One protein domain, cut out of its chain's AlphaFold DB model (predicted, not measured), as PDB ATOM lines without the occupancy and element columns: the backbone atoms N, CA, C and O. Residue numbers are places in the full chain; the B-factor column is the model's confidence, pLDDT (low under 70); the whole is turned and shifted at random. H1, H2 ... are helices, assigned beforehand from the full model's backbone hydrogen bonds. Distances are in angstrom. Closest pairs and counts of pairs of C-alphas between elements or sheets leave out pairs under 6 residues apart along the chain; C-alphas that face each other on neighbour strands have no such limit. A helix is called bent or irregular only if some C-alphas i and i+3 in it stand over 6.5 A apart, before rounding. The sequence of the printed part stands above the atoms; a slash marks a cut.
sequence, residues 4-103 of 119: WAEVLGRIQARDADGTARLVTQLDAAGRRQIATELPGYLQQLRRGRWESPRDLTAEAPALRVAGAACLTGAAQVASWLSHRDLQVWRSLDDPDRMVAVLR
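This is residues 4 to 103 of the 119 residues of an uncharacterized protein of Microbispora sp. KK1-11 (UniProt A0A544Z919). The long helix H4 runs through the middle of a cluster of helices, with the helical hairpin of H1 and H2, arm H3a of the bent helix H3, and the shorter H5 and H6 packed around it. H5 folds back along H4, H6 comes to it after a long loop, and residues 47 to 52 stick out. The 100 printed residues hold six named helices, H1 to H6 in chain order, and no named strand: all helix. The whole is compact, with a radius of gyration of the C-alphas of 12.4 A and spans of 35 by 26 by 26 A.

Find C-alpha 4 at (154.707, 159.674, 182.783); from there H1 runs to residue 12, and H2 takes residues 16 to 25. H3, residues 28 to 48, was assigned as one helix by its hydrogen bonds but is bent, with C-alphas 36 and 39 6.9 A apart; its arms are H3a, residues 28 to 36, and H3b, residues 39 to 48. H4, residues 53 to 70, measures 25.3 A and is only just irregular, with C-alphas 58 and 61 7.0 A apart. H5 is residues 74 to 81; H6, residues 95 to 103, ends at C-alpha 103 (134.017, 155.219, 177.119).

Start at the hub, H4: it touches H2, closest C-alphas Ala 16 and Ala 62, 4.0 A. Its residues 59 to 66 alone touch H1, closest C-alphas Ile 11 and Ala 62, 5.2 A. Residues 66 to 70 alone touch H3a, at Arg 31 and Cys 70, closest C-alphas 4.8 A apart. H4 and H5 form a hairpin, at a shallow tilt of 17 degrees, opposite ways; residues 64 to 68 of H4 alone touch H5, closest C-alphas Ala 68 and Val 77, 5.5 A. Residues 65 to 69 alone touch H6, closest C-alphas Ala 69 and Val 101, 6.2 A. H3b touches no helix but is near H4. Every O i to N i+4 pair is within hydrogen-bond range in H1, H2, H3a, H3b, H5 and H6; in H4, 11 of 14 are.

The C-alphas farthest apart, Glu 51 and Arg 103, are 35.7 A apart. The printed part has no cut; the link H5 to H6 is long, the others tight. In this model pLDDT is under 70 at residues 48 to 56 and 87 to 103.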
ATOM      1  N   TRP A   4     154.234 161.024 182.504       88.12
ATOM      2  CA  TRP A   4     154.707 159.674 182.783       88.12
ATOM      3  C   TRP A   4     155.081 159.469 184.256       88.12
ATOM      4  O   TRP A   4     154.705 158.462 184.843       88.12
ATOM      5  N   ALA A   5     155.786 160.422 184.872       88.00
ATOM      6  CA  ALA A   5     156.227 160.302 186.262       88.00
ATOM      7  C   ALA A   5     155.042 160.284 187.243       88.00
ATOM      8  O   ALA A   5     155.070 159.554 188.232       88.00
ATOM      9  N   GLU A   6     153.983 161.042 186.951       87.88
ATOM     10  CA  GLU A   6     152.758 161.052 187.760       87.88
ATOM     11  C   GLU A   6     151.990 159.732 187.655       87.88
ATOM     12  O   GLU A   6     151.607 159.155 188.673       87.88
ATOM     13  N   VAL A   7     151.825 159.208 186.436       87.12
ATOM     14  CA  VAL A   7     151.194 157.897 186.214       87.12
ATOM     15  C   VAL A   7     152.024 156.776 186.837       87.12
ATOM     16  O   VAL A   7     151.470 155.910 187.511       87.12
ATOM     17  N   LEU A   8     153.348 156.813 186.688       87.25
ATOM     18  CA  LEU A   8     154.256 155.835 187.283       87.25
ATOM     19  C   LEU A   8     154.153 155.822 188.813       87.25
ATOM     20  O   LEU A   8     154.079 154.749 189.407       87.25
ATOM     21  N   GLY A   9     154.087 156.996 189.450       87.06
ATOM     22  CA  GLY A   9     153.888 157.097 190.897       87.06
ATOM     23  C   GLY A   9     152.576 156.455 191.357       87.06
ATOM     24  O   GLY A   9     152.550 155.774 192.380       87.06
ATOM     25  N   ARG A  10     151.496 156.597 190.578       87.00
ATOM     26  CA  ARG A  10     150.196 155.970 190.881       87.00
ATOM     27  C   ARG A  10     150.188 154.465 190.637       87.00
ATOM     28  O   ARG A  10     149.599 153.736 191.432       87.00
ATOM     29  N   ILE A  11     150.888 153.995 189.606       85.88
ATOM     30  CA  ILE A  11     151.088 152.560 189.363       85.88
ATOM     31  C   ILE A  11     151.839 151.925 190.537       85.88
ATOM     32  O   ILE A  11     151.368 150.937 191.093       85.88
ATOM     33  N   GLN A  12     152.941 152.538 190.978       85.94
ATOM     34  CA  GLN A  12     153.732 152.061 192.119       85.94
ATOM     35  C   GLN A  12     152.959 152.135 193.444       85.94
ATOM     36  O   GLN A  12     153.105 151.263 194.297       85.94
ATOM     37  N   ALA A  13     152.091 153.138 193.600       85.94
ATOM     38  CA  ALA A  13     151.168 153.248 194.730       85.94
ATOM     39  C   ALA A  13     149.971 152.281 194.650       85.94
ATOM     40  O   ALA A  13     149.167 152.248 195.579       85.94
ATOM     41  N   ARG A  14     149.848 151.492 193.569       84.62
ATOM     42  CA  ARG A  14     148.748 150.538 193.321       84.62
ATOM     43  C   ARG A  14     147.374 151.222 193.225       84.62
ATOM     44  O   ARG A  14     146.339 150.606 193.463       84.62
ATOM     45  N   ASP A  15     147.362 152.495 192.834       83.69
ATOM     46  CA  ASP A  15     146.174 153.345 192.773       83.69
ATOM     47  C   ASP A  15     145.573 153.351 191.358       83.69
ATOM     48  O   ASP A  15     145.839 154.228 190.526       83.69
ATOM     49  N   ALA A  16     144.764 152.333 191.058       81.31
ATOM     50  CA  ALA A  16     144.106 152.206 189.757       81.31
ATOM     51  C   ALA A  16     143.054 153.305 189.506       81.31
ATOM     52  O   ALA A  16     142.909 153.756 188.368       81.31
ATOM     53  N   ASP A  17     142.356 153.768 190.547       79.25
ATOM     54  CA  ASP A  17     141.351 154.834 190.450       79.25
ATOM     55  C   ASP A  17     141.988 156.191 190.165       79.25
ATOM     56  O   ASP A  17     141.566 156.916 189.260       79.25
ATOM     57  N   GLY A  18     143.044 156.533 190.901       81.69
ATOM     58  CA  GLY A  18     143.811 157.743 190.654       81.69
ATOM     59  C   GLY A  18     144.531 157.703 189.312       81.69
ATOM     60  O   GLY A  18     144.637 158.746 188.668       81.69
ATOM     61  N   THR A  19     144.956 156.522 188.849       84.25
ATOM     62  CA  THR A  19     145.472 156.347 187.484       84.25
ATOM     63  C   THR A  19     144.385 156.655 186.455       84.25
ATOM     64  O   THR A  19     144.638 157.448 185.554       84.25
ATOM     65  N   ALA A  20     143.170 156.110 186.611       82.12
ATOM     66  CA  ALA A  20     142.045 156.353 185.700       82.12
ATOM     67  C   ALA A  20     141.686 157.844 185.611       82.12
ATOM     68  O   ALA A  20     141.590 158.397 184.517       82.12
ATOM     69  N   ARG A  21     141.548 158.514 186.762       83.31
ATOM     70  CA  ARG A  21     141.245 159.952 186.822       83.31
ATOM     71  C   ARG A  21     142.323 160.782 186.127       83.31
ATOM     72  O   ARG A  21     142.001 161.661 185.332       83.31
ATOM     73  N   LEU A  22     143.593 160.461 186.371       85.19
ATOM     74  CA  LEU A  22     144.712 161.183 185.778       85.19
ATOM     75  C   LEU A  22     144.738 161.021 184.253       85.19
ATOM     76  O   LEU A  22     144.766 162.014 183.531       85.19
ATOM     77  N   VAL A  23     144.643 159.791 183.738       83.25
ATOM     78  CA  VAL A  23     144.703 159.546 182.284       83.25
ATOM     79  C   VAL A  23     143.508 160.124 181.519       83.25
ATOM     80  O   VAL A  23     143.661 160.479 180.349       83.25
ATOM     81  N   THR A  24     142.344 160.277 182.165       81.00
ATOM     82  CA  THR A  24     141.187 160.969 181.564       81.00
ATOM     83  C   THR A  24     141.376 162.480 181.436       81.00
ATOM     84  O   THR A  24     140.770 163.088 180.559       81.00
ATOM     85  N   GLN A  25     142.227 163.084 182.267       85.12
ATOM     86  CA  GLN A  25     142.499 164.526 182.257       85.12
ATOM     87  C   GLN A  25     143.672 164.911 181.346       85.12
ATOM     88  O   GLN A  25     143.852 166.087 181.040       85.12
ATOM     89  N   LEU A  26     144.467 163.934 180.897       84.25
ATOM     90  CA  LEU A  26     145.600 164.183 180.013       84.25
ATOM     91  C   LEU A  26     145.160 164.579 178.604       84.25
ATOM     92  O   LEU A  26     144.142 164.126 178.075       84.25
ATOM     93  N   ASP A  27     145.989 165.385 177.955       82.75
ATOM     94  CA  ASP A  27     145.854 165.702 176.542       82.75
ATOM     95  C   ASP A  27     146.398 164.563 175.652       82.75
ATOM     96  O   ASP A  27     146.869 163.513 176.106       82.75
ATOM     97  N   ALA A  28     146.299 164.737 174.332       81.00
ATOM     98  CA  ALA A  28     146.777 163.732 173.386       81.00
ATOM     99  C   ALA A  28     148.302 163.524 173.456       81.00
ATOM    100  O   ALA A  28     148.769 162.408 173.214       81.00
ATOM    101  N   ALA A  29     149.067 164.567 173.791       83.44
ATOM    102  CA  ALA A  29     150.520 164.500 173.909       83.44
ATOM    103  C   ALA A  29     150.940 163.676 175.135       83.44
ATOM    104  O   ALA A  29     151.726 162.735 174.999       83.44
ATOM    105  N   GLY A  30     150.340 163.938 176.297       82.56
ATOM    106  CA  GLY A  30     150.568 163.192 177.532       82.56
ATOM    107  C   GLY A  30     150.181 161.720 177.402       82.56
ATOM    108  O   GLY A  30     150.945 160.842 177.803       82.56
ATOM    109  N   ARG A  31     149.050 161.415 176.746       84.25
ATOM    110  CA  ARG A  31     148.661 160.023 176.459       84.25
ATOM    111  C   ARG A  31     149.668 159.300 175.564       84.25
ATOM    112  O   ARG A  31     150.006 158.153 175.849       84.25
ATOM    113  N   ARG A  32     150.167 159.952 174.507       84.12
ATOM    114  CA  ARG A  32     151.191 159.367 173.620       84.12
ATOM    115  C   ARG A  32     152.497 159.111 174.353       84.12
ATOM    116  O   ARG A  32     153.097 158.063 174.154       84.12
ATOM    117  N   GLN A  33     152.908 160.036 175.214       88.06
ATOM    118  CA  GLN A  33     154.105 159.860 176.023       88.06
ATOM    119  C   GLN A  33     153.986 158.619 176.918       88.06
ATOM    120  O   GLN A  33     154.882 157.781 176.926       88.06
ATOM    121  N   ILE A  34     152.854 158.450 177.607       87.50
ATOM    122  CA  ILE A  34     152.607 157.254 178.421       87.50
ATOM    123  C   ILE A  34     152.613 155.996 177.554       87.50
ATOM    124  O   ILE A  34     153.245 155.015 177.924       87.50
ATOM    125  N   ALA A  35     151.960 156.018 176.390       86.94
ATOM    126  CA  ALA A  35     151.911 154.871 175.485       86.94
ATOM    127  C   ALA A  35     153.303 154.385 175.039       86.94
ATOM    128  O   ALA A  35     153.484 153.186 174.834       86.94
ATOM    129  N   THR A  36     154.272 155.295 174.910       89.00
ATOM    130  CA  THR A  36     155.664 154.973 174.567       89.00
ATOM    131  C   THR A  36     156.415 154.330 175.734       89.00
ATOM    132  O   THR A  36     157.137 153.355 175.537       89.00
ATOM    133  N   GLU A  37     156.237 154.845 176.951       88.81
ATOM    134  CA  GLU A  37     157.011 154.430 178.131       88.81
ATOM    135  C   GLU A  37     156.452 153.163 178.810       88.81
ATOM    136  O   GLU A  37     157.199 152.330 179.333       88.81
ATOM    137  N   LEU A  38     155.128 152.978 178.768       88.31
ATOM    138  CA  LEU A  38     154.408 151.918 179.481       88.31
ATOM    139  C   LEU A  38     154.917 150.493 179.161       88.31
ATOM    140  O   LEU A  38     155.128 149.718 180.102       88.31
ATOM    141  N   PRO A  39     155.170 150.110 177.889       85.88
ATOM    142  CA  PRO A  39     155.687 148.779 177.572       85.88
ATOM    143  C   PRO A  39     157.122 148.568 178.064       85.88
ATOM    144  O   PRO A  39     157.467 147.471 178.511       85.88
ATOM    145  N   GLY A  40     157.947 149.621 178.017       88.00
ATOM    146  CA  GLY A  40     159.318 149.598 178.524       88.00
ATOM    147  C   GLY A  40     159.351 149.352 180.029       88.00
ATOM    148  O   GLY A  40     160.101 148.495 180.497       88.00
ATOM    149  N   TYR A  41     158.467 150.017 180.775       86.12
ATOM    150  CA  TYR A  41     158.330 149.804 182.212       86.12
ATOM    151  C   TYR A  41     157.883 148.382 182.564       86.12
ATOM    152  O   TYR A  41     158.508 147.736 183.406       86.12
ATOM    153  N   LEU A  42     156.877 147.837 181.867       84.69
ATOM    154  CA  LEU A  42     156.465 146.441 182.054       84.69
ATOM    155  C   LEU A  42     157.635 145.474 181.811       84.69
ATOM    156  O   LEU A  42     157.813 144.504 182.549       84.69
ATOM    157  N   GLN A  43     158.467 145.734 180.800       83.75
ATOM    158  CA  GLN A  43     159.633 144.903 180.516       83.75
ATOM    159  C   GLN A  43     160.749 145.047 181.562       83.75
ATOM    160  O   GLN A  43     161.378 144.046 181.908       83.75
ATOM    161  N   GLN A  44     160.979 146.248 182.093       81.88
ATOM    162  CA  GLN A  44     161.919 146.475 183.196       81.88
ATOM    163  C   GLN A  44     161.478 145.752 184.465       81.88
ATOM    164  O   GLN A  44     162.286 145.051 185.076       81.88
ATOM    165  N   LEU A  45     160.190 145.847 184.808       76.94
ATOM    166  CA  LEU A  45     159.614 145.103 185.921       76.94
ATOM    167  C   LEU A  45     159.919 143.612 185.760       76.94
ATOM    168  O   LEU A  45     160.572 143.032 186.623       76.94
ATOM    169  N   ARG A  46     159.569 143.018 184.605       75.31
ATOM    170  CA  ARG A  46     159.853 141.608 184.252       75.31
ATOM    171  C   ARG A  46     161.315 141.189 184.401       75.31
ATOM    172  O   ARG A  46     161.555 140.013 184.650       75.31
ATOM    173  N   ARG A  47     162.273 142.099 184.216       75.12
ATOM    174  CA  ARG A  47     163.707 141.775 184.176       75.12
ATOM    175  C   ARG A  47     164.448 141.956 185.494       75.12
ATOM    176  O   ARG A  47     165.500 141.346 185.632       75.12
ATOM    177  N   GLY A  48     163.967 142.781 186.423       63.47
ATOM    178  CA  GLY A  48     164.833 143.170 187.542       63.47
ATOM    179  C   GLY A  48     164.176 143.630 188.832       63.47
ATOM    180  O   GLY A  48     164.916 143.991 189.738       63.47
ATOM    181  N   ARG A  49     162.840 143.655 188.949       54.75
ATOM    182  CA  ARG A  49     162.193 144.273 190.126       54.75
ATOM    183  C   ARG A  49     161.219 143.396 190.910       54.75
ATOM    184  O   ARG A  49     160.721 143.843 191.935       54.75
ATOM    185  N   TRP A  50     160.934 142.175 190.465       62.19
ATOM    186  CA  TRP A  50     160.067 141.272 191.224       62.19
ATOM    187  C   TRP A  50     160.865 140.592 192.338       62.19
ATOM    188  O   TRP A  50     161.429 139.523 192.122       62.19
ATOM    189  N   GLU A  51     160.889 141.174 193.536       53.47
ATOM    190  CA  GLU A  51     161.274 140.416 194.736       53.47
ATOM    191  C   GLU A  51     160.197 139.363 195.074       53.47
ATOM    192  O   GLU A  51     160.502 138.312 195.637       53.47
ATOM    193  N   SER A  52     158.939 139.584 194.653       57.75
ATOM    194  CA  SER A  52     157.844 138.619 194.791       57.75
ATOM    195  C   SER A  52     156.836 138.665 193.626       57.75
ATOM    196  O   SER A  52     156.439 139.745 193.187       57.75
ATOM    197  N   PRO A  53     156.278 137.515 193.184       59.22
ATOM    198  CA  PRO A  53     155.126 137.461 192.269       59.22
ATOM    199  C   PRO A  53     153.879 138.237 192.749       59.22
ATOM    200  O   PRO A  53     152.960 138.504 191.967       59.22
ATOM    201  N   ARG A  54     153.814 138.597 194.041       62.75
ATOM    202  CA  ARG A  54     152.724 139.401 194.615       62.75
ATOM    203  C   ARG A  54     152.738 140.854 194.148       62.75
ATOM    204  O   ARG A  54     151.659 141.422 194.003       62.75
ATOM    205  N   ASP A  55     153.901 141.427 193.851       66.25
ATOM    206  CA  ASP A  55     153.978 142.826 193.421       66.25
ATOM    207  C   ASP A  55     153.344 143.008 192.033       66.25
ATOM    208  O   ASP A  55     152.676 144.009 191.778       66.25
ATOM    209  N   LEU A  56     153.426 141.984 191.170       69.94
ATOM    210  CA  LEU A  56     152.852 142.019 189.812       69.94
ATOM    211  C   LEU A  56     151.347 142.025 189.886       69.94
ATOM    212  O   LEU A  56     150.664 142.771 189.194       69.94
ATOM    213  N   THR A  57     150.854 141.192 190.786       70.56
ATOM    214  CA  THR A  57     149.436 141.070 191.066       70.56
ATOM    215  C   THR A  57     148.860 142.394 191.567       70.56
ATOM    216  O   THR A  57     147.732 142.730 191.219       70.56
ATOM    217  N   ALA A  58     149.634 143.147 192.354       75.94
ATOM    218  CA  ALA A  58     149.187 144.383 192.983       75.94
ATOM    219  C   ALA A  58     149.244 145.604 192.046       75.94
ATOM    220  O   ALA A  58     148.354 146.448 192.104       75.94
ATOM    221  N   GLU A  59     150.247 145.699 191.168       81.25
ATOM    222  CA  GLU A  59     150.379 146.811 190.207       81.25
ATOM    223  C   GLU A  59     149.583 146.582 188.905       81.25
ATOM    224  O   GLU A  59     149.253 147.535 188.189       81.25
ATOM    225  N   ALA A  60     149.221 145.328 188.598       81.31
ATOM    226  CA  ALA A  60     148.499 144.959 187.379       81.31
ATOM    227  C   ALA A  60     147.205 145.762 187.125       81.31
ATOM    228  O   ALA A  60     146.985 146.144 185.974       81.31
ATOM    229  N   PRO A  61     146.338 146.061 188.117       82.56
ATOM    230  CA  PRO A  61     145.136 146.865 187.884       82.56
ATOM    231  C   PRO A  61     145.444 148.268 187.340       82.56
ATOM    232  O   PRO A  61     144.842 148.685 186.350       82.56
ATOM    233  N   ALA A  62     146.423 148.968 187.921       84.62
ATOM    234  CA  ALA A  62     146.820 150.300 187.468       84.62
ATOM    235  C   ALA A  62     147.484 150.256 186.078       84.62
ATOM    236  O   ALA A  62     147.168 151.075 185.212       84.62
ATOM    237  N   LEU A  63     148.323 149.244 185.814       85.69
ATOM    238  CA  LEU A  63     148.930 149.017 184.495       85.69
ATOM    239  C   LEU A  63     147.890 148.733 183.401       85.69
ATOM    240  O   LEU A  63     148.031 149.211 182.272       85.69
ATOM    241  N   ARG A  64     146.827 147.979 183.708       85.00
ATOM    242  CA  ARG A  64     145.719 147.732 182.768       85.00
ATOM    243  C   ARG A  64     144.989 149.022 182.413       85.00
ATOM    244  O   ARG A  64     144.773 149.273 181.232       85.00
ATOM    245  N   VAL A  65     144.647 149.835 183.414       86.06
ATOM    246  CA  VAL A  65     143.957 151.123 183.220       86.06
ATOM    247  C   VAL A  65     144.795 152.067 182.360       86.06
ATOM    248  O   VAL A  65     144.292 152.606 181.376       86.06
ATOM    249  N   ALA A  66     146.083 152.217 182.678       87.25
ATOM    250  CA  ALA A  66     146.980 153.076 181.913       87.25
ATOM    251  C   ALA A  66     147.115 152.611 180.450       87.25
ATOM    252  O   ALA A  66     147.018 153.423 179.532       87.25
ATOM    253  N   GLY A  67     147.258 151.304 180.207       85.88
ATOM    254  CA  GLY A  67     147.324 150.769 178.845       85.88
ATOM    255  C   GLY A  67     146.018 150.919 178.066       85.88
ATOM    256  O   GLY A  67     146.046 151.303 176.899       85.88
ATOM    257  N   ALA A  68     144.869 150.686 178.705       86.19
ATOM    258  CA  ALA A  68     143.562 150.852 178.071       86.19
ATOM    259  C   ALA A  68     143.277 152.310 177.672       86.19
ATOM    260  O   ALA A  68     142.690 152.556 176.619       86.19
ATOM    261  N   ALA A  69     143.713 153.269 178.492       84.62
ATOM    262  CA  ALA A  69     143.492 154.691 178.248       84.62
ATOM    263  C   ALA A  69     144.499 155.314 177.267       84.62
ATOM    264  O   ALA A  69     144.130 156.189 176.480       84.62
ATOM    265  N   CYS A  70     145.771 154.905 177.323       86.19
ATOM    266  CA  CYS A  70     146.859 155.616 176.645       86.19
ATOM    267  C   CYS A  70     147.310 154.970 175.331       86.19
ATOM    268  O   CYS A  70     147.695 155.700 174.417       86.19
ATOM    269  N   LEU A  71     147.244 153.640 175.189       85.88
ATOM    270  CA  LEU A  71     147.569 152.988 173.912       85.88
ATOM    271  C   LEU A  71     146.578 153.444 172.842       85.88
ATOM    272  O   LEU A  71     145.429 153.724 173.158       85.88
ATOM    273  N   THR A  72     146.996 153.539 171.579       79.12
ATOM    274  CA  THR A  72     146.194 154.117 170.479       79.12
ATOM    275  C   THR A  72     145.476 153.064 169.629       79.12
ATOM    276  O   THR A  72     144.347 153.293 169.198       79.12
ATOM    277  N   GLY A  73     146.041 151.869 169.449       80.25
ATOM    278  CA  GLY A  73     145.426 150.806 168.642       80.25
ATOM    279  C   GLY A  73     144.526 149.862 169.443       80.25
ATOM    280  O   GLY A  73     144.927 149.379 170.498       80.25
ATOM    281  N   ALA A  74     143.350 149.503 168.914       76.56
ATOM    282  CA  ALA A  74     142.479 148.489 169.529       76.56
ATOM    283  C   ALA A  74     143.187 147.130 169.687       76.56
ATOM    284  O   ALA A  74     143.072 146.488 170.727       76.56
ATOM    285  N   ALA A  75     143.990 146.733 168.695       79.38
ATOM    286  CA  ALA A  75     144.817 145.529 168.770       79.38
ATOM    287  C   ALA A  75     145.919 145.633 169.840       79.38
ATOM    288  O   ALA A  75     146.188 144.655 170.529       79.38
ATOM    289  N   GLN A  76     146.520 146.815 170.025       82.38
ATOM    290  CA  GLN A  76     147.507 147.037 171.091       82.38
ATOM    291  C   GLN A  76     146.856 146.965 172.472       82.38
ATOM    292  O   GLN A  76     147.394 146.304 173.351       82.38
ATOM    293  N   VAL A  77     145.683 147.578 172.649       84.19
ATOM    294  CA  VAL A  77     144.914 147.495 173.900       84.19
ATOM    295  C   VAL A  77     144.512 146.049 174.187       84.19
ATOM    296  O   VAL A  77     144.726 145.571 175.295       84.19
ATOM    297  N   ALA A  78     143.992 145.321 173.195       81.25
ATOM    298  CA  ALA A  78     143.638 143.912 173.356       81.25
ATOM    299  C   ALA A  78     144.863 143.062 173.721       81.25
ATOM    300  O   ALA A  78     144.814 142.296 174.681       81.25
ATOM    301  N   SER A  79     145.984 143.251 173.018       85.12
ATOM    302  CA  SER A  79     147.245 142.568 173.318       85.12
ATOM    303  C   SER A  79     147.740 142.890 174.731       85.12
ATOM    304  O   SER A  79     148.185 141.985 175.434       85.12
ATOM    305  N   TRP A  80     147.629 144.147 175.164       88.19
ATOM    306  CA  TRP A  80     148.006 144.595 176.503       88.19
ATOM    307  C   TRP A  80     147.141 143.940 177.578       88.19
ATOM    308  O   TRP A  80     147.658 143.299 178.486       88.19
ATOM    309  N   LEU A  81     145.817 144.025 177.441       82.50
ATOM    310  CA  LEU A  81     144.872 143.437 178.392       82.50
ATOM    311  C   LEU A  81     144.952 141.905 178.424       82.50
ATOM    312  O   LEU A  81     144.730 141.304 179.471       82.50
ATOM    313  N   SER A  82     145.312 141.270 177.307       80.69
ATOM    314  CA  SER A  82     145.504 139.818 177.241       80.69
ATOM    315  C   SER A  82     146.828 139.331 177.836       80.69
ATOM    316  O   SER A  82     147.012 138.121 177.977       80.69
ATOM    317  N   HIS A  83     147.753 140.234 178.181       82.25
ATOM    318  CA  HIS A  83     149.101 139.868 178.596       82.25
ATOM    319  C   HIS A  83     149.073 139.043 179.890       82.25
ATOM    320  O   HIS A  83     148.509 139.476 180.888       82.25
ATOM    321  N   ARG A  84     149.728 137.870 179.900       74.31
ATOM    322  CA  ARG A  84     149.742 136.916 181.035       74.31
ATOM    323  C   ARG A  84     150.097 137.544 182.383       74.31
ATOM    324  O   ARG A  84     149.499 137.223 183.402       74.31
ATOM    325  N   ASP A  85     151.042 138.474 182.372       74.38
ATOM    326  CA  ASP A  85     151.509 139.144 183.587       74.38
ATOM    327  C   ASP A  85     150.460 140.146 184.110       74.38
ATOM    328  O   ASP A  85     150.350 140.399 185.302       74.38
ATOM    329  N   LEU A  86     149.608 140.639 183.210       73.06
ATOM    330  CA  LEU A  86     148.421 141.435 183.498       73.06
ATOM    331  C   LEU A  86     147.163 140.562 183.509       73.06
ATOM    332  O   LEU A  86     146.066 141.079 183.381       73.06
ATOM    333  N   GLN A  87     147.263 139.243 183.647       68.06
ATOM    334  CA  GLN A  87     146.118 138.337 183.788       68.06
ATOM    335  C   GLN A  87     146.036 137.787 185.209       68.06
ATOM    336  O   GLN A  87     145.442 136.745 185.439       68.06
ATOM    337  N   VAL A  88     146.613 138.454 186.211       58.69
ATOM    338  CA  VAL A  88     146.383 138.012 187.587       58.69
ATOM    339  C   VAL A  88     144.971 138.440 188.005       58.69
ATOM    340  O   VAL A  88     144.724 139.604 188.321       58.69
ATOM    341  N   TRP A  89     144.027 137.499 187.919       51.72
ATOM    342  CA  TRP A  89     142.594 137.626 188.231       51.72
ATOM    343  C   TRP A  89     142.311 137.471 189.733       51.72
ATOM    344  O   TRP A  89     141.395 136.750 190.119       51.72
ATOM    345  N   ARG A  90     143.121 138.079 190.611       45.09
ATOM    346  CA  ARG A  90     142.918 137.919 192.065       45.09
ATOM    347  C   ARG A  90     142.028 138.984 192.714       45.09
ATOM    348  O   ARG A  90     141.760 138.882 193.900       45.09
ATOM    349  N   SER A  91     141.520 139.937 191.938       44.41
ATOM    350  CA  SER A  91     140.361 140.742 192.320       44.41
ATOM    351  C   SER A  91     139.715 141.264 191.046       44.41
ATOM    352  O   SER A  91     140.330 142.015 190.287       44.41
ATOM    353  N   LEU A  92     138.505 140.797 190.760       44.44
ATOM    354  CA  LEU A  92     137.602 141.442 189.818       44.44
ATOM    355  C   LEU A  92     137.130 142.747 190.468       44.44
ATOM    356  O   LEU A  92     136.009 142.820 190.954       44.44
ATOM    357  N   ASP A  93     137.992 143.763 190.503       50.34
ATOM    358  CA  ASP A  93     137.543 145.131 190.737       50.34
ATOM    359  C   ASP A  93     137.062 145.708 189.404       50.34
ATOM    360  O   ASP A  93     137.813 146.242 188.585       50.34
ATOM    361  N   ASP A  94     135.766 145.479 189.231       58.00
ATOM    362  CA  ASP A  94     134.768 146.238 188.497       58.00
ATOM    363  C   ASP A  94     134.905 146.356 186.958       58.00
ATOM    364  O   ASP A  94     135.611 147.236 186.443       58.00
ATOM    365  N   PRO A  95     134.185 145.524 186.174       59.72
ATOM    366  CA  PRO A  95     134.047 145.738 184.733       59.72
ATOM    367  C   PRO A  95     133.508 147.137 184.393       59.72
ATOM    368  O   PRO A  95     133.870 147.664 183.336       59.72
ATOM    369  N   ASP A  96     132.746 147.786 185.281       61.16
ATOM    370  CA  ASP A  96     132.246 149.144 185.056       61.16
ATOM    371  C   ASP A  96     133.376 150.178 185.027       61.16
ATOM    372  O   ASP A  96     133.324 151.124 184.236       61.16
ATOM    373  N   ARG A  97     134.467 149.964 185.775       64.38
ATOM    374  CA  ARG A  97     135.662 150.822 185.724       64.38
ATOM    375  C   ARG A  97     136.360 150.735 184.372       64.38
ATOM    376  O   ARG A  97     136.731 151.757 183.796       64.38
ATOM    377  N   MET A  98     136.521 149.525 183.834       65.38
ATOM    378  CA  MET A  98     137.126 149.334 182.511       65.38
ATOM    379  C   MET A  98     136.236 149.923 181.412       65.38
ATOM    380  O   MET A  98     136.724 150.604 180.508       65.38
ATOM    381  N   VAL A  99     134.919 149.724 181.514       67.94
ATOM    382  CA  VAL A  99     133.939 150.321 180.600       67.94
ATOM    383  C   VAL A  99     133.977 151.849 180.679       67.94
ATOM    384  O   VAL A  99     133.960 152.500 179.635       67.94
ATOM    385  N   ALA A 100     134.083 152.437 181.872       67.62
ATOM    386  CA  ALA A 100     134.198 153.882 182.043       67.62
ATOM    387  C   ALA A 100     135.465 154.432 181.369       67.62
ATOM    388  O   ALA A 100     135.378 155.403 180.619       67.62
ATOM    389  N   VAL A 101     136.616 153.781 181.556       65.38
ATOM    390  CA  VAL A 101     137.886 154.183 180.925       65.38
ATOM    391  C   VAL A 101     137.802 154.102 179.399       65.38
ATOM    392  O   VAL A 101     138.191 155.041 178.708       65.38
ATOM    393  N   LEU A 102     137.242 153.016 178.862       68.62
ATOM    394  CA  LEU A 102     137.078 152.848 177.417       68.62
ATOM    395  C   LEU A 102     136.076 153.850 176.817       68.62
ATOM    396  O   LEU A 102     136.279 154.296 175.690       68.62
ATOM    397  N   ARG A 103     135.025 154.233 177.557       67.44
ATOM    398  CA  ARG A 103     134.017 155.219 177.119       67.44
ATOM    399  C   ARG A 103     134.531 156.658 177.088       67.44
ATOM    400  O   ARG A 103     134.065 157.427 176.259       67.44
TER     401      ARG A 103